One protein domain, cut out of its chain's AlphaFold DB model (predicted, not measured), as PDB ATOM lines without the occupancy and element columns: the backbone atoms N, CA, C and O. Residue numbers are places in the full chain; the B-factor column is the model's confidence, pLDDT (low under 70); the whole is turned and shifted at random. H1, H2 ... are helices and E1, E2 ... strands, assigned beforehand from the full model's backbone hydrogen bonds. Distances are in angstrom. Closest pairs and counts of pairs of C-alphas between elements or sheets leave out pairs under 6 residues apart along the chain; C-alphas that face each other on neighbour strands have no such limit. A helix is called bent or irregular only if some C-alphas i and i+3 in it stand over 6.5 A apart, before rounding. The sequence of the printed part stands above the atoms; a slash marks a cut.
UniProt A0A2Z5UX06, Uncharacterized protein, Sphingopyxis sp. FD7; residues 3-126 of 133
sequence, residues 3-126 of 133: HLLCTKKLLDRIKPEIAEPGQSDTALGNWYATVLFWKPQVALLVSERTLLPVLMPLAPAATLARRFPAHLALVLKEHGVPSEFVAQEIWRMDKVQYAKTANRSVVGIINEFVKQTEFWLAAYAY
ATOM      1  N   HIS A   3       9.178  15.527 -25.103       98.31
ATOM      2  CA  HIS A   3       9.668  16.002 -23.818       98.31
ATOM      3  C   HIS A   3      11.174  16.261 -23.885       98.31
ATOM      4  O   HIS A   3      11.953  15.391 -24.289       98.31
ATOM      5  N   LEU A   4      11.579  17.452 -23.441       98.25
ATOM      6  CA  LEU A   4      12.972  17.829 -23.220       98.25
ATOM      7  C   LEU A   4      13.299  17.763 -21.727       98.25
ATOM      8  O   LEU A   4      12.877  18.611 -20.939       98.25
ATOM      9  N   LEU A   5      14.081  16.758 -21.343       98.50
ATOM     10  CA  LEU A   5      14.540  16.535 -19.979       98.50
ATOM     11  C   LEU A   5      15.911  17.185 -19.817       98.50
ATOM     12  O   LEU A   5      16.953  16.636 -20.177       98.50
ATOM     13  N   CYS A   6      15.904  18.404 -19.303       98.44
ATOM     14  CA  CYS A   6      17.064  19.276 -19.330       98.44
ATOM     15  C   CYS A   6      17.818  19.267 -17.999       98.44
ATOM     16  O   CYS A   6      17.237  19.245 -16.909       98.44
ATOM     17  N   THR A   7      19.143  19.369 -18.086       98.19
ATOM     18  CA  THR A   7      19.975  19.705 -16.923       98.19
ATOM     19  C   THR A   7      19.646  21.110 -16.408       98.19
ATOM     20  O   THR A   7      19.248  21.990 -17.178       98.19
ATOM     21  N   LYS A   8      19.888  21.363 -15.113       97.69
ATOM     22  CA  LYS A   8      19.683  22.688 -14.494       97.69
ATOM     23  C   LYS A   8      20.373  23.809 -15.280       97.69
ATOM     24  O   LYS A   8      19.744  24.810 -15.597       97.69
ATOM     25  N   LYS A   9      21.632  23.600 -15.679       96.44
ATOM     26  CA  LYS A   9      22.417  24.590 -16.434       96.44
ATOM     27  C   LYS A   9      21.805  24.973 -17.787       96.44
ATOM     28  O   LYS A   9      22.016  26.094 -18.238       96.44
ATOM     29  N   LEU A  10      21.063  24.073 -18.437       97.94
ATOM     30  CA  LEU A  10      20.336  24.390 -19.666       97.94
ATOM     31  C   LEU A  10      18.984  25.050 -19.354       97.94
ATOM     32  O   LEU A  10      18.628  26.032 -20.003       97.94
ATOM     33  N   LEU A  11      18.261  24.575 -18.335       98.19
ATOM     34  CA  LEU A  11      17.002  25.188 -17.889       98.19
ATOM     35  C   LEU A  11      17.187  26.654 -17.489       98.19
ATOM     36  O   LEU A  11      16.394  27.490 -17.903       98.19
ATOM     37  N   ASP A  12      18.272  26.992 -16.792       97.38
ATOM     38  CA  ASP A  12      18.577  28.372 -16.394       97.38
ATOM     39  C   ASP A  12      18.809  29.302 -17.613       97.38
ATOM     40  O   ASP A  12      18.635  30.521 -17.517       97.38
ATOM     41  N   ARG A  13      19.171  28.741 -18.782       96.75
ATOM     42  CA  ARG A  13      19.340  29.472 -20.054       96.75
ATOM     43  C   ARG A  13      18.036  29.628 -20.829       96.75
ATOM     44  O   ARG A  13      17.837  30.663 -21.458       96.75
ATOM     45  N   ILE A  14      17.191  28.599 -20.823       97.44
ATOM     46  CA  ILE A  14      15.923  28.578 -21.567       97.44
ATOM     47  C   ILE A  14      14.822  29.308 -20.784       97.44
ATOM     48  O   ILE A  14      14.029  30.025 -21.384       97.44
ATOM     49  N   LYS A  15      14.803  29.143 -19.455       97.06
ATOM     50  CA  LYS A  15      13.757  29.588 -18.522       97.06
ATOM     51  C   LYS A  15      12.334  29.171 -18.949       97.06
ATOM     52  O   LYS A  15      11.466  30.035 -19.050       97.06
ATOM     53  N   PRO A  16      12.085  27.876 -19.234       97.06
ATOM     54  CA  PRO A  16      10.764  27.411 -19.630       97.06
ATOM     55  C   PRO A  16       9.865  27.195 -18.404       97.06
ATOM     56  O   PRO A  16      10.342  27.124 -17.270       97.06
ATOM     57  N   GLU A  17       8.576  26.990 -18.648       97.19
ATOM     58  CA  GLU A  17       7.707  26.320 -17.683       97.19
ATOM     59  C   GLU A  17       8.135  24.849 -17.545       97.19
ATOM     60  O   GLU A  17       8.392  24.177 -18.547       97.19
ATOM     61  N   ILE A  18       8.268  24.366 -16.307       97.62
ATOM     62  CA  ILE A  18       8.768  23.019 -16.005       97.62
ATOM     63  C   ILE A  18       7.601  22.161 -15.522       97.62
ATOM     64  O   ILE A  18       6.975  22.486 -14.517       97.62
ATOM     65  N   ALA A  19       7.366  21.046 -16.206       96.75
ATOM     66  CA  ALA A  19       6.405  20.016 -15.834       96.75
ATOM     67  C   ALA A  19       7.105  18.785 -15.225       96.75
ATOM     68  O   ALA A  19       8.337  18.662 -15.255       96.75
ATOM     69  N   GLU A  20       6.309  17.853 -14.700       95.12
ATOM     70  CA  GLU A  20       6.806  16.532 -14.313       95.12
ATOM     71  C   GLU A  20       7.300  15.741 -15.541       95.12
ATOM     72  O   GLU A  20       6.769  15.907 -16.647       95.12
ATOM     73  N   PRO A  21       8.322  14.878 -15.386       91.25
ATOM     74  CA  PRO A  21       8.798  14.023 -16.467       91.25
ATOM     75  C   PRO A  21       7.675  13.140 -17.030       91.25
ATOM     76  O   PRO A  21       7.070  12.351 -16.307       91.25
ATOM     77  N   GLY A  22       7.426  13.259 -18.334       92.19
ATOM     78  CA  GLY A  22       6.448  12.457 -19.068       92.19
ATOM     79  C   GLY A  22       7.091  11.633 -20.182       92.19
ATOM     80  O   GLY A  22       8.306  11.423 -20.201       92.19
ATOM     81  N   GLN A  23       6.266  11.151 -21.109       93.88
ATOM     82  CA  GLN A  23       6.704  10.346 -22.247       93.88
ATOM     83  C   GLN A  23       6.358  11.038 -23.562       93.88
ATOM     84  O   GLN A  23       5.225  11.457 -23.784       93.88
ATOM     85  N   SER A  24       7.345  11.111 -24.448       95.81
ATOM     86  CA  SER A  24       7.167  11.589 -25.818       95.81
ATOM     87  C   SER A  24       6.389  10.576 -26.656       95.81
ATOM     88  O   SER A  24       6.601   9.368 -26.536       95.81
ATOM     89  N   ASP A  25       5.544  11.069 -27.560       95.19
ATOM     90  CA  ASP A  25       4.833  10.251 -28.556       95.19
ATOM     91  C   ASP A  25       5.683   9.944 -29.807       95.19
ATOM     92  O   ASP A  25       5.241   9.260 -30.737       95.19
ATOM     93  N   THR A  26       6.918  10.431 -29.824       97.19
ATOM     94  CA  THR A  26       7.918  10.228 -30.869       97.19
ATOM     95  C   THR A  26       8.542   8.827 -30.801       97.19
ATOM     96  O   THR A  26       8.575   8.166 -29.754       97.19
ATOM     97  N   ALA A  27       9.052   8.335 -31.929       97.44
ATOM     98  CA  ALA A  27       9.702   7.031 -32.016       97.44
ATOM     99  C   ALA A  27      11.046   7.012 -31.270       97.44
ATOM    100  O   ALA A  27      11.370   6.006 -30.633       97.44
ATOM    101  N   LEU A  28      11.780   8.129 -31.258       97.69
ATOM    102  CA  LEU A  28      13.058   8.278 -30.550       97.69
ATOM    103  C   LEU A  28      12.891   8.555 -29.044       97.69
ATOM    104  O   LEU A  28      13.879   8.567 -28.305       97.69
ATOM    105  N   GLY A  29      11.652   8.703 -28.569       97.62
ATOM    106  CA  GLY A  29      11.329   8.900 -27.161       97.62
ATOM    107  C   GLY A  29      11.733  10.277 -26.634       97.62
ATOM    108  O   GLY A  29      11.850  11.247 -27.383       97.62
ATOM    109  N   ASN A  30      11.915  10.356 -25.316       98.25
ATOM    110  CA  ASN A  30      12.325  11.585 -24.653       98.25
ATOM    111  C   ASN A  30      13.731  12.005 -25.063       98.25
ATOM    112  O   ASN A  30      14.568  11.184 -25.435       98.25
ATOM    113  N   TRP A  31      14.008  13.291 -24.911       98.56
ATOM    114  CA  TRP A  31      15.300  13.865 -25.241       98.56
ATOM    115  C   TRP A  31      15.922  14.471 -23.999       98.56
ATOM    116  O   TRP A  31      15.370  15.392 -23.397       98.56
ATOM    117  N   TYR A  32      17.088  13.968 -23.617       98.62
ATOM    118  CA  TYR A  32      17.847  14.509 -22.505       98.62
ATOM    119  C   TYR A  32      18.812  15.559 -23.031       98.62
ATOM    120  O   TYR A  32      19.535  15.303 -23.991       98.62
ATOM    121  N   ALA A  33      18.826  16.741 -22.421       98.50
ATOM    122  CA  ALA A  33      19.530  17.881 -22.991       98.50
ATOM    123  C   ALA A  33      20.434  18.609 -21.992       98.50
ATOM    124  O   ALA A  33      20.113  18.829 -20.816       98.50
ATOM    125  N   THR A  34      21.591  19.034 -22.489       98.44
ATOM    126  CA  THR A  34      22.597  19.767 -21.730       98.44
ATOM    127  C   THR A  34      23.244  20.855 -22.580       98.44
ATOM    128  O   THR A  34      23.160  20.840 -23.805       98.44
ATOM    129  N   VAL A  35      23.886  21.818 -21.921       97.25
ATOM    130  CA  VAL A  35      24.683  22.861 -22.581       97.25
ATOM    131  C   VAL A  35      26.175  22.576 -22.425       97.25
ATOM    132  O   VAL A  35      26.635  22.226 -21.332       97.25
ATOM    133  N   LEU A  36      26.915  22.768 -23.513       94.81
ATOM    134  CA  LEU A  36      28.371  22.770 -23.591       94.81
ATOM    135  C   LEU A  36      28.836  24.232 -23.695       94.81
ATOM    136  O   LEU A  36      28.460  24.953 -24.623       94.81
ATOM    137  N   PHE A  37      29.615  24.698 -22.714       87.19
ATOM    138  CA  PHE A  37      30.014  26.109 -22.575       87.19
ATOM    139  C   PHE A  37      31.238  26.487 -23.419       87.19
ATOM    140  O   PHE A  37      32.079  27.281 -23.001       87.19
ATOM    141  N   TRP A  38      31.331  25.924 -24.616       84.12
ATOM    142  CA  TRP A  38      32.396  26.216 -25.566       84.12
ATOM    143  C   TRP A  38      32.101  27.490 -26.355       84.12
ATOM    144  O   TRP A  38      31.059  28.126 -26.170       84.12
ATOM    145  N   LYS A  39      33.023  27.884 -27.236       81.88
ATOM    146  CA  LYS A  39      32.795  28.965 -28.195       81.88
ATOM    147  C   LYS A  39      32.838  28.399 -29.622       81.88
ATOM    148  O   LYS A  39      33.904  27.944 -30.021       81.88
ATOM    149  N   PRO A  40      31.716  28.446 -30.372       85.56
ATOM    150  CA  PRO A  40      30.374  28.869 -29.938       85.56
ATOM    151  C   PRO A  40      29.733  27.891 -28.928       85.56
ATOM    152  O   PRO A  40      30.118  26.729 -28.856       85.56
ATOM    153  N   GLN A  41      28.751  28.358 -28.139       92.50
ATOM    154  CA  GLN A  41      28.034  27.501 -27.179       92.50
ATOM    155  C   GLN A  41      27.093  26.539 -27.908       92.50
ATOM    156  O   GLN A  41      26.335  26.949 -28.793       92.50
ATOM    157  N   VAL A  42      27.091  25.278 -27.480       95.44
ATOM    158  CA  VAL A  42      26.376  24.180 -28.142       95.44
ATOM    159  C   VAL A  42      25.414  23.521 -27.157       95.44
ATOM    160  O   VAL A  42      25.694  23.416 -25.963       95.44
ATOM    161  N   ALA A  43      24.258  23.090 -27.646       97.75
ATOM    162  CA  ALA A  43      23.388  22.168 -26.936       97.75
ATOM    163  C   ALA A  43      23.650  20.744 -27.427       97.75
ATOM    164  O   ALA A  43      23.702  20.509 -28.633       97.75
ATOM    165  N   LEU A  44      23.780  19.817 -26.482       98.19
ATOM    166  CA  LEU A  44      23.804  18.382 -26.732       98.19
ATOM    167  C   LEU A  44      22.462  17.807 -26.290       98.19
ATOM    168  O   LEU A  44      22.074  17.971 -25.130       98.19
ATOM    169  N   LEU A  45      21.776  17.141 -27.210       98.69
ATOM    170  CA  LEU A  45      20.527  16.432 -26.977       98.69
ATOM    171  C   LEU A  45      20.740  14.950 -27.277       98.69
ATOM    172  O   LEU A  45      21.342  14.615 -28.288       98.69
ATOM    173  N   VAL A  46      20.263  14.067 -26.405       98.62
ATOM    174  CA  VAL A  46      20.429  12.615 -26.529       98.62
ATOM    175  C   VAL A  46      19.065  11.946 -26.438       98.62
ATOM    176  O   VAL A  46      18.326  12.175 -25.477       98.62
ATOM    177  N   SER A  47      18.733  11.129 -27.436       98.31
ATOM    178  CA  SER A  47      17.510  10.320 -27.436       98.31
ATOM    179  C   SER A  47      17.568   9.288 -26.309       98.31
ATOM    180  O   SER A  47      18.545   8.556 -26.181       98.31
ATOM    181  N   GLU A  48      16.507   9.181 -25.510       97.62
ATOM    182  CA  GLU A  48      16.414   8.203 -24.421       97.62
ATOM    183  C   GLU A  48      16.436   6.759 -24.939       97.62
ATOM    184  O   GLU A  48      17.028   5.890 -24.304       97.62
ATOM    185  N   ARG A  49      15.804   6.496 -26.089       96.88
ATOM    186  CA  ARG A  49      15.653   5.131 -26.619       96.88
ATOM    187  C   ARG A  49      16.864   4.642 -27.398       96.88
ATOM    188  O   ARG A  49      17.192   3.465 -27.325       96.88
ATOM    189  N   THR A  50      17.485   5.524 -28.174       96.88
ATOM    190  CA  THR A  50      18.549   5.141 -29.122       96.88
ATOM    191  C   THR A  50      19.928   5.619 -28.702       96.88
ATOM    192  O   THR A  50      20.919   5.193 -29.283       96.88
ATOM    193  N   LEU A  51      19.996   6.519 -27.715       97.56
ATOM    194  CA  LEU A  51      21.210   7.231 -27.324       97.56
ATOM    195  C   LEU A  51      21.837   8.061 -28.455       97.56
ATOM    196  O   LEU A  51      22.966   8.520 -28.306       97.56
ATOM    197  N   LEU A  52      21.103   8.301 -29.551       97.81
ATOM    198  CA  LEU A  52      21.537   9.149 -30.657       97.81
ATOM    199  C   LEU A  52      21.828  10.572 -30.145       97.81
ATOM    200  O   LEU A  52      20.898  11.222 -29.645       97.81
ATOM    201  N   PRO A  53      23.072  11.072 -30.270       97.81
ATOM    202  CA  PRO A  53      23.407  12.440 -29.916       97.81
ATOM    203  C   PRO A  53      23.114  13.405 -31.074       97.81
ATOM    204  O   PRO A  53      23.393  13.124 -32.236       97.81
ATOM    205  N   VAL A  54      22.610  14.590 -30.742       98.12
ATOM    206  CA  VAL A  54      22.448  15.725 -31.655       98.12
ATOM    207  C   VAL A  54      23.111  16.946 -31.030       98.12
ATOM    208  O   VAL A  54      22.758  17.363 -29.924       98.12
ATOM    209  N   LEU A  55      24.062  17.534 -31.756       96.12
ATOM    210  CA  LEU A  55      24.703  18.799 -31.407       96.12
ATOM    211  C   LEU A  55      24.109  19.926 -32.255       96.12
ATOM    212  O   LEU A  55      23.970  19.797 -33.470       96.12
ATOM    213  N   MET A  56      23.772  21.051 -31.625       96.81
ATOM    214  CA  MET A  56      23.285  22.239 -32.334       96.81
ATOM    215  C   MET A  56      23.673  23.541 -31.624       96.81
ATOM    216  O   MET A  56      23.831  23.544 -30.400       96.81
ATOM    217  N   PRO A  57      23.781  24.679 -32.336       96.44
ATOM    218  CA  PRO A  57      24.051  25.964 -31.700       96.44
ATOM    219  C   PRO A  57      23.020  26.297 -30.619       96.44
ATOM    220  O   PRO A  57      21.807  26.270 -30.867       96.44
ATOM    221  N   LEU A  58      23.500  26.669 -29.428       97.12
ATOM    222  CA  LEU A  58      22.633  27.005 -28.301       97.12
ATOM    223  C   LEU A  58      21.813  28.268 -28.584       97.12
ATOM    224  O   LEU A  58      20.615  28.306 -28.308       97.12
ATOM    225  N   ALA A  59      22.454  29.314 -29.105       94.94
ATOM    226  CA  ALA A  59      21.843  30.631 -29.217       94.94
ATOM    227  C   ALA A  59      20.870  30.732 -30.413       94.94
ATOM    228  O   ALA A  59      21.214  30.285 -31.507       94.94
ATOM    229  N   PRO A  60      19.688  31.357 -30.233       95.69
ATOM    230  CA  PRO A  60      19.085  31.771 -28.959       95.69
ATOM    231  C   PRO A  60      18.501  30.577 -28.182       95.69
ATOM    232  O   PRO A  60      17.712  29.805 -28.739       95.69
ATOM    233  N   ALA A  61      18.821  30.467 -26.886       96.31
ATOM    234  CA  ALA A  61      18.407  29.334 -26.047       96.31
ATOM    235  C   ALA A  61      16.879  29.222 -25.906       96.31
ATOM    236  O   ALA A  61      16.333  28.126 -25.976       96.31
ATOM    237  N   ALA A  62      16.176  30.356 -25.815       95.06
ATOM    238  CA  ALA A  62      14.712  30.406 -25.723       95.06
ATOM    239  C   ALA A  62      13.990  29.747 -26.915       95.06
ATOM    240  O   ALA A  62      12.829  29.372 -26.813       95.06
ATOM    241  N   THR A  63      14.673  29.586 -28.053       96.31
ATOM    242  CA  THR A  63      14.107  28.982 -29.272       96.31
ATOM    243  C   THR A  63      14.665  27.591 -29.564       96.31
ATOM    244  O   THR A  63      14.408  27.050 -30.639       96.31
ATOM    245  N   LEU A  64      15.437  27.009 -28.637       97.94
ATOM    246  CA  LEU A  64      16.134  25.739 -28.839       97.94
ATOM    247  C   LEU A  64      15.180  24.631 -29.306       97.94
ATOM    248  O   LEU A  64      15.411  24.040 -30.354       97.94
ATOM    249  N   ALA A  65      14.084  24.404 -28.577       97.38
ATOM    250  CA  ALA A  65      13.128  23.346 -28.903       97.38
ATOM    251  C   ALA A  65      12.451  23.554 -30.259       97.38
ATOM    252  O   ALA A  65      12.243  22.591 -30.981       97.38
ATOM    253  N   ARG A  66      12.168  24.805 -30.641       97.12
ATOM    254  CA  ARG A  66      11.589  25.128 -31.951       97.12
ATOM    255  C   ARG A  66      12.550  24.812 -33.099       97.12
ATOM    256  O   ARG A  66      12.117  24.431 -34.177       97.12
ATOM    257  N   ARG A  67      13.856  25.005 -32.886       97.75
ATOM    258  CA  ARG A  67      14.897  24.744 -33.896       97.75
ATOM    259  C   ARG A  67      15.325  23.277 -33.937       97.75
ATOM    260  O   ARG A  67      15.801  22.815 -34.969       97.75
ATOM    261  N   PHE A  68      15.171  22.557 -32.830       98.56
ATOM    262  CA  PHE A  68      15.674  21.196 -32.674       98.56
ATOM    263  C   PHE A  68      15.168  20.201 -33.739       98.56
ATOM    264  O   PHE A  68      16.019  19.522 -34.310       98.56
ATOM    265  N   PRO A  69      13.869  20.143 -34.103       98.44
ATOM    266  CA  PRO A  69      13.382  19.203 -35.114       98.44
ATOM    267  C   PRO A  69      14.105  19.324 -36.465       98.44
ATOM    268  O   PRO A  69      14.436  18.318 -37.085       98.44
ATOM    269  N   ALA A  70      14.441  20.544 -36.897       98.06
ATOM    270  CA  ALA A  70      15.193  20.752 -38.134       98.06
ATOM    271  C   ALA A  70      16.629  20.201 -38.045       98.06
ATOM    272  O   ALA A  70      17.113  19.587 -38.992       98.06
ATOM    273  N   HIS A  71      17.302  20.370 -36.901       98.44
ATOM    274  CA  HIS A  71      18.629  19.787 -36.673       98.44
ATOM    275  C   HIS A  71      18.581  18.258 -36.587       98.44
ATOM    276  O   HIS A  71      19.440  17.589 -37.155       98.44
ATOM    277  N   LEU A  72      17.562  17.705 -35.925       98.69
ATOM    278  CA  LEU A  72      17.348  16.263 -35.863       98.69
ATOM    279  C   LEU A  72      17.133  15.673 -37.264       98.69
ATOM    280  O   LEU A  72      17.738  14.657 -37.586       98.69
ATOM    281  N   ALA A  73      16.334  16.326 -38.114       98.56
ATOM    282  CA  ALA A  73      16.094  15.870 -39.482       98.56
ATOM    283  C   ALA A  73      17.389  15.751 -40.301       98.56
ATOM    284  O   ALA A  73      17.558  14.781 -41.036       98.56
ATOM    285  N   LEU A  74      18.312  16.710 -40.146       98.38
ATOM    286  CA  LEU A  74      19.627  16.653 -40.786       98.38
ATOM    287  C   LEU A  74      20.436  15.456 -40.277       98.38
ATOM    288  O   LEU A  74      20.917  14.672 -41.085       98.38
ATOM    289  N   VAL A  75      20.520  15.266 -38.957       98.31
ATOM    290  CA  VAL A  75      21.249  14.133 -38.361       98.31
ATOM    291  C   VAL A  75      20.678  12.796 -38.836       98.31
ATOM    292  O   VAL A  75      21.425  11.934 -39.289       98.31
ATOM    293  N   LEU A  76      19.355  12.622 -38.802       98.44
ATOM    294  CA  LEU A  76      18.713  11.386 -39.257       98.44
ATOM    295  C   LEU A  76      18.961  11.124 -40.748       98.44
ATOM    296  O   LEU A  76      19.226   9.986 -41.132       98.44
ATOM    297  N   LYS A  77      18.928  12.170 -41.582       98.12
ATOM    298  CA  LYS A  77      19.247  12.055 -43.008       98.12
ATOM    299  C   LYS A  77      20.689  11.590 -43.231       98.12
ATOM    300  O   LYS A  77      20.898  10.690 -44.038       98.12
ATOM    301  N   GLU A  78      21.658  12.151 -42.509       97.50
ATOM    302  CA  GLU A  78      23.067  11.731 -42.591       97.50
ATOM    303  C   GLU A  78      23.277  10.287 -42.108       97.50
ATOM    304  O   GLU A  78      24.130   9.571 -42.622       97.50
ATOM    305  N   HIS A  79      22.441   9.808 -41.182       96.75
ATOM    306  CA  HIS A  79      22.403   8.400 -40.778       96.75
ATOM    307  C   HIS A  79      21.672   7.475 -41.769       96.75
ATOM    308  O   HIS A  79      21.513   6.288 -41.488       96.75
ATOM    309  N   GLY A  80      21.214   7.984 -42.918       97.75
ATOM    310  CA  GLY A  80      20.518   7.190 -43.934       97.75
ATOM    311  C   GLY A  80      19.104   6.766 -43.534       97.75
ATOM    312  O   GLY A  80      18.565   5.811 -44.092       97.75
ATOM    313  N   VAL A  81      18.489   7.450 -42.564       98.31
ATOM    314  CA  VAL A  81      17.124   7.149 -42.120       98.31
ATOM    315  C   VAL A  81      16.122   7.510 -43.230       98.31
ATOM    316  O   VAL A  81      16.221   8.601 -43.804       98.31
ATOM    317  N   PRO A  82      15.131   6.645 -43.538       98.44
ATOM    318  CA  PRO A  82      14.136   6.919 -44.573       98.44
ATOM    319  C   PRO A  82      13.387   8.240 -44.354       98.44
ATOM    320  O   PRO A  82      12.963   8.554 -43.241       98.44
ATOM    321  N   SER A  83      13.166   8.997 -45.431       98.06
ATOM    322  CA  SER A  83      12.530  10.322 -45.373       98.06
ATOM    323  C   SER A  83      11.111  10.296 -44.798       98.06
ATOM    324  O   SER A  83      10.728  11.232 -44.102       98.06
ATOM    325  N   GLU A  84      10.352   9.224 -45.041       98.25
ATOM    326  CA  GLU A  84       9.020   9.015 -44.461       98.25
ATOM    327  C   GLU A  84       9.074   8.963 -42.930       98.25
ATOM    328  O   GLU A  84       8.306   9.651 -42.255       98.25
ATOM    329  N   PHE A  85      10.037   8.216 -42.380       98.38
ATOM    330  CA  PHE A  85      10.246   8.152 -40.937       98.38
ATOM    331  C   PHE A  85      10.632   9.524 -40.384       98.38
ATOM    332  O   PHE A  85      10.056   9.969 -39.393       98.38
ATOM    333  N   VAL A  86      11.570  10.224 -41.038       98.50
ATOM    334  CA  VAL A  86      11.991  11.567 -40.608       98.50
ATOM    335  C   VAL A  86      10.796  12.520 -40.586       98.50
ATOM    336  O   VAL A  86      10.581  13.201 -39.588       98.50
ATOM    337  N   ALA A  87       9.985  12.543 -41.644       98.12
ATOM    338  CA  ALA A  87       8.809  13.402 -41.721       98.12
ATOM    339  C   ALA A  87       7.804  13.103 -40.598       98.12
ATOM    340  O   ALA A  87       7.326  14.031 -39.943       98.12
ATOM    341  N   GLN A  88       7.524  11.823 -40.335       97.94
ATOM    342  CA  GLN A  88       6.624  11.420 -39.258       97.94
ATOM    343  C   GLN A  88       7.165  11.822 -37.881       97.94
ATOM    344  O   GLN A  88       6.409  12.329 -37.050       97.94
ATOM    345  N   GLU A  89       8.458  11.614 -37.644       98.19
ATOM    346  CA  GLU A  89       9.098  11.943 -36.374       98.19
ATOM    347  C   GLU A  89       9.056  13.452 -36.115       98.19
ATOM    348  O   GLU A  89       8.596  13.884 -35.058       98.19
ATOM    349  N   ILE A  90       9.435  14.266 -37.105       98.19
ATOM    350  CA  ILE A  90       9.403  15.730 -36.996       98.19
ATOM    351  C   ILE A  90       7.974  16.254 -36.832       98.19
ATOM    352  O   ILE A  90       7.751  17.157 -36.027       98.19
ATOM    353  N   TRP A  91       6.991  15.679 -37.533       97.44
ATOM    354  CA  TRP A  91       5.587  16.088 -37.413       97.44
ATOM    355  C   TRP A  91       5.047  15.905 -35.990       97.44
ATOM    356  O   TRP A  91       4.320  16.757 -35.477       97.44
ATOM    357  N   ARG A  92       5.461  14.838 -35.295       97.69
ATOM    358  CA  ARG A  92       5.098  14.624 -33.886       97.69
ATOM    359  C   ARG A  92       5.759  15.637 -32.948       97.69
ATOM    360  O   ARG A  92       5.289  15.823 -31.830       97.69
ATOM    361  N   MET A  93       6.801  16.349 -33.364       97.75
ATOM    362  CA  MET A  93       7.535  17.292 -32.513       97.75
ATOM    363  C   MET A  93       6.960  18.722 -32.486       97.75
ATOM    364  O   MET A  93       7.645  19.643 -32.051       97.75
ATOM    365  N   ASP A  94       5.701  18.924 -32.886       94.12
ATOM    366  CA  ASP A  94       5.040  20.245 -32.909       94.12
ATOM    367  C   ASP A  94       4.952  20.932 -31.527       94.12
ATOM    368  O   ASP A  94       5.042  22.154 -31.404       94.12
ATOM    369  N   LYS A  95       4.833  20.141 -30.453       96.31
ATOM    370  CA  LYS A  95       4.748  20.633 -29.068       96.31
ATOM    371  C   LYS A  95       5.889  20.098 -28.222       96.31
ATOM    372  O   LYS A  95       6.225  18.917 -28.327       96.31
ATOM    373  N   VAL A  96       6.407  20.946 -27.333       97.50
ATOM    374  CA  VAL A  96       7.453  20.605 -26.363       97.50
ATOM    375  C   VAL A  96       6.948  20.755 -24.929       97.50
ATOM    376  O   VAL A  96       6.296  21.745 -24.602       97.50
ATOM    377  N   GLN A  97       7.301  19.808 -24.064       98.12
ATOM    378  CA  GLN A  97       7.236  19.971 -22.609       98.12
ATOM    379  C   GLN A  97       8.637  19.868 -22.010       98.12
ATOM    380  O   GLN A  97       9.410  18.973 -22.354       98.12
ATOM    381  N   TYR A  98       8.971  20.787 -21.108       98.44
ATOM    382  CA  TYR A  98      10.255  20.779 -20.416       98.44
ATOM    383  C   TYR A  98      10.113  20.132 -19.046       98.44
ATOM    384  O   TYR A  98       9.178  20.424 -18.308       98.44
ATOM    385  N   ALA A  99      11.080  19.296 -18.691       98.31
ATOM    386  CA  ALA A  99      11.160  18.663 -17.383       98.31
ATOM    387  C   ALA A  99      12.617  18.601 -16.908       98.31
ATOM    388  O   ALA A  99      13.562  18.849 -17.666       98.31
ATOM    389  N   LYS A 100      12.815  18.264 -15.632       98.44
ATOM    390  CA  LYS A 100      14.146  17.933 -15.103       98.44
ATOM    391  C   LYS A 100      14.557  16.534 -15.570       98.44
ATOM    392  O   LYS A 100      13.716  15.668 -15.800       98.44
ATOM    393  N   THR A 101      15.860  16.289 -15.678       97.31
ATOM    394  CA  THR A 101      16.394  14.941 -15.935       97.31
ATOM    395  C   THR A 101      15.948  13.948 -14.860       97.31
ATOM    396  O   THR A 101      16.158  14.212 -13.678       97.31
ATOM    397  N   ALA A 102      15.409  12.796 -15.272       94.31
ATOM    398  CA  ALA A 102      14.889  11.768 -14.360       94.31
ATOM    399  C   ALA A 102      15.589  10.396 -14.465       94.31
ATOM    400  O   ALA A 102      15.506   9.587 -13.547       94.31
ATOM    401  N   ASN A 103      16.312  10.126 -15.561       94.31
ATOM    402  CA  ASN A 103      16.965   8.836 -15.814       94.31
ATOM    403  C   ASN A 103      18.487   8.976 -15.685       94.31
ATOM    404  O   ASN A 103      19.147   9.569 -16.540       94.31
ATOM    405  N   ARG A 104      19.048   8.420 -14.606       94.94
ATOM    406  CA  ARG A 104      20.485   8.513 -14.299       94.94
ATOM    407  C   ARG A 104      21.379   7.837 -15.341       94.94
ATOM    408  O   ARG A 104      22.504   8.285 -15.529       94.94
ATOM    409  N   SER A 105      20.889   6.801 -16.025       96.38
ATOM    410  CA  SER A 105      21.666   6.095 -17.049       96.38
ATOM    411  C   SER A 105      21.879   6.985 -18.271       96.38
ATOM    412  O   SER A 105      23.010   7.150 -18.718       96.38
ATOM    413  N   VAL A 106      20.824   7.656 -18.746       95.94
ATOM    414  CA  VAL A 106      20.925   8.601 -19.873       95.94
ATOM    415  C   VAL A 106      21.752   9.832 -19.493       95.94
ATOM    416  O   VAL A 106      22.540  10.323 -20.296       95.94
ATOM    417  N   VAL A 107      21.654  10.304 -18.244       96.81
ATOM    418  CA  VAL A 107      22.542  11.369 -17.738       96.81
ATOM    419  C   VAL A 107      24.010  10.924 -17.744       96.81
ATOM    420  O   VAL A 107      24.881  11.716 -18.099       96.81
ATOM    421  N   GLY A 108      24.293   9.661 -17.409       97.69
ATOM    422  CA  GLY A 108      25.625   9.070 -17.550       97.69
ATOM    423  C   GLY A 108      26.141   9.127 -18.991       97.69
ATOM    424  O   GLY A 108      27.258   9.584 -19.214       97.69
ATOM    425  N   ILE A 109      25.299   8.768 -19.964       97.50
ATOM    426  CA  ILE A 109      25.620   8.854 -21.399       97.50
ATOM    427  C   ILE A 109      25.869  10.300 -21.846       97.50
ATOM    428  O   ILE A 109      26.827  10.562 -22.568       97.50
ATOM    429  N   ILE A 110      25.069  11.262 -21.379       97.62
ATOM    430  CA  ILE A 110      25.329  12.686 -21.642       97.62
ATOM    431  C   ILE A 110      26.714  13.088 -21.149       97.62
ATOM    432  O   ILE A 110      27.439  13.768 -21.870       97.62
ATOM    433  N   ASN A 111      27.082  12.695 -19.929       96.81
ATOM    434  CA  ASN A 111      28.385  13.041 -19.368       96.81
ATOM    435  C   ASN A 111      29.533  12.409 -20.166       96.81
ATOM    436  O   ASN A 111      30.579  13.033 -20.315       96.81
ATOM    437  N   GLU A 112      29.333  11.203 -20.692       97.12
ATOM    438  CA  GLU A 112      30.304  10.544 -21.561       97.12
ATOM    439  C   GLU A 112      30.477  11.301 -22.886       97.12
ATOM    440  O   GLU A 112      31.595  11.672 -23.239       97.12
ATOM    441  N   PHE A 113      29.382  11.657 -23.568       96.81
ATOM    442  CA  PHE A 113      29.459  12.477 -24.781       96.81
ATOM    443  C   PHE A 113      30.074  13.858 -24.523       96.81
ATOM    444  O   PHE A 113      30.854  14.337 -25.343       96.81
ATOM    445  N   VAL A 114      29.784  14.499 -23.385       94.75
ATOM    446  CA  VAL A 114      30.443  15.759 -22.995       94.75
ATOM    447  C   VAL A 114      31.959  15.565 -22.969       94.75
ATOM    448  O   VAL A 114      32.667  16.304 -23.641       94.75
ATOM    449  N   LYS A 115      32.460  14.533 -22.280       94.12
ATOM    450  CA  LYS A 115      33.904  14.265 -22.190       94.12
ATOM    451  C   LYS A 115      34.537  13.965 -23.547       94.12
ATOM    452  O   LYS A 115      35.591  14.512 -23.858       94.12
ATOM    453  N   GLN A 116      33.905  13.118 -24.360       93.06
ATOM    454  CA  GLN A 116      34.417  12.769 -25.692       93.06
ATOM    455  C   GLN A 116      34.535  13.999 -26.587       93.06
ATOM    456  O   GLN A 116      35.516  14.175 -27.308       93.06
ATOM    457  N   THR A 117      33.534  14.868 -26.525       90.44
ATOM    458  CA  THR A 117      33.474  16.041 -27.383       90.44
ATOM    459  C   THR A 117      34.391  17.169 -26.864       90.44
ATOM    460  O   THR A 117      35.005  17.862 -27.671       90.44
ATOM    461  N   GLU A 118      34.611  17.281 -25.544       88.88
ATOM    462  CA  GLU A 118      35.673  18.119 -24.951       88.88
ATOM    463  C   GLU A 118      37.073  17.646 -25.365       88.88
ATOM    464  O   GLU A 118      37.909  18.464 -25.749       88.88
ATOM    465  N   PHE A 119      37.318  16.331 -25.337       90.00
ATOM    466  CA  PHE A 119      38.576  15.747 -25.803       90.00
ATOM    467  C   PHE A 119      38.815  16.043 -27.285       90.00
ATOM    468  O   PHE A 119      39.896  16.502 -27.651       90.00
ATOM    469  N   TRP A 120      37.803  15.838 -28.132       88.38
ATOM    470  CA  TRP A 120      37.902  16.124 -29.562       88.38
ATOM    471  C   TRP A 120      38.227  17.598 -29.830       88.38
ATOM    472  O   TRP A 120      39.117  17.892 -30.623       88.38
ATOM    473  N   LEU A 121      37.574  18.531 -29.126       85.12
ATOM    474  CA  LEU A 121      37.890  19.956 -29.245       85.12
ATOM    475  C   LEU A 121      39.325  20.274 -28.820       85.12
ATOM    476  O   LEU A 121      40.013  21.012 -29.517       85.12
ATOM    477  N   ALA A 122      39.782  19.725 -27.694       85.19
ATOM    478  CA  ALA A 122      41.142  19.955 -27.216       85.19
ATOM    479  C   ALA A 122      42.200  19.397 -28.183       85.19
ATOM    480  O   ALA A 122      43.258  20.001 -28.344       85.19
ATOM    481  N   ALA A 123      41.915  18.263 -28.826       83.88
ATOM    482  CA  ALA A 123      42.842  17.587 -29.725       83.88
ATOM    483  C   ALA A 123      42.847  18.156 -31.154       83.88
ATOM    484  O   ALA A 123      43.888  18.122 -31.806       83.88
ATOM    485  N   TYR A 124      41.710  18.661 -31.648       74.88
ATOM    486  CA  TYR A 124      41.535  18.946 -33.080       74.88
ATOM    487  C   TYR A 124      40.979  20.333 -33.415       74.88
ATOM    488  O   TYR A 124      41.045  20.726 -34.574       74.88
ATOM    489  N   ALA A 125      40.448  21.095 -32.454       69.94
ATOM    490  CA  ALA A 125      39.868  22.417 -32.733       69.94
ATOM    491  C   ALA A 125      40.855  23.587 -32.554       69.94
ATOM    492  O   ALA A 125      40.445  24.747 -32.598       69.94
ATOM    493  N   TYR A 126      42.146  23.299 -32.358       55.88
ATOM    494  CA  TYR A 126      43.217  24.294 -32.384       55.88
ATOM    495  C   TYR A 126      43.845  24.327 -33.785       55.88
ATOM    496  O   TYR A 126      44.779  23.582 -34.072       55.88
TER     497      TYR A 126
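Overview. This is residues 3 to 126 of the 133 residues of an uncharacterized protein of Sphingopyxis sp. FD7 (UniProt A0A2Z5UX06). A strongly twisted sheet of five strands curls round helix H2, with short H1 on that same face, while the long helix H4 crosses the other face slantwise. H3 packs on H2, off the sheet. The printed part has 124 residues with four named helices and five named strands, in the order E1 H1 E2 E3 E4 H2 H3 E5 H4; the mixed sheet runs E4 E3 E2 E1 E5. The class is mixed, helices and strands, in three layers, and the whole is compact, with a radius of gyration of the C-alphas of 14.0 A and spans of 39 by 34 by 28 A.

Along the chain. Find C-alpha 3 at (9.668, 16.002, -23.818), where E1, residues 3 to 6, begins. The sheet's others are E2, residues 31 to 36, E3, 42 to 47, 16.5 A, E4, 53 to 57, and E5, 96 to 100. H1 is residues 8 to 14, H2 61 to 78, 24.6 A, and H3 83 to 92. H2 is irregular, with C-alphas 62 and 65 7.9 A apart. H4, residues 104 to 124, runs 30.1 A to C-alpha 124 at (41.535, 18.946, -33.080).

Arrangement. Look first at E2, E3 and E4, a meander, each strand the antiparallel neighbour of the one before: N 34 and O 44, and N 45 and O 54, are both 2.9 A apart. E1 is parallel to E2, N 33 to O 5 2.9 A, and to E5, N 4 to O 97 2.9 A. E1, H1 and E2 make a strand-helix-strand unit, a helix between parallel neighbour strands. H2 is on the sheet, closest at C-alphas 54 and 72, 6.6 A. H1 touches H2's residues 61 to 64 alone, about perpendicular at 79 degrees, C-alphas 14 and 62 closest at 4.7 A. On the opposite face H4 has a height over the sheet of 7.6 A, C-alphas 46 and 110 closest at 6.9 A. H2 and H3 form a helical hairpin, a shallow tilt of 19 degrees, opposite ways; C-alphas 69 and 90 are closest at 5.6 A. In H3 and H4 every O i to N i+4 pair is within hydrogen-bond range; in H1 2 of 3 and in H2 10 of 14.

Size, cuts and confidence. The farthest C-alphas, those of Glu 20 and Tyr 126, are 41.4 A apart. The printed part has no cut, and its one long link is residues 15 to 30. Mean pLDDT of the printed part is 95.4; look for low confidence, under 70, at residues 125 to 126.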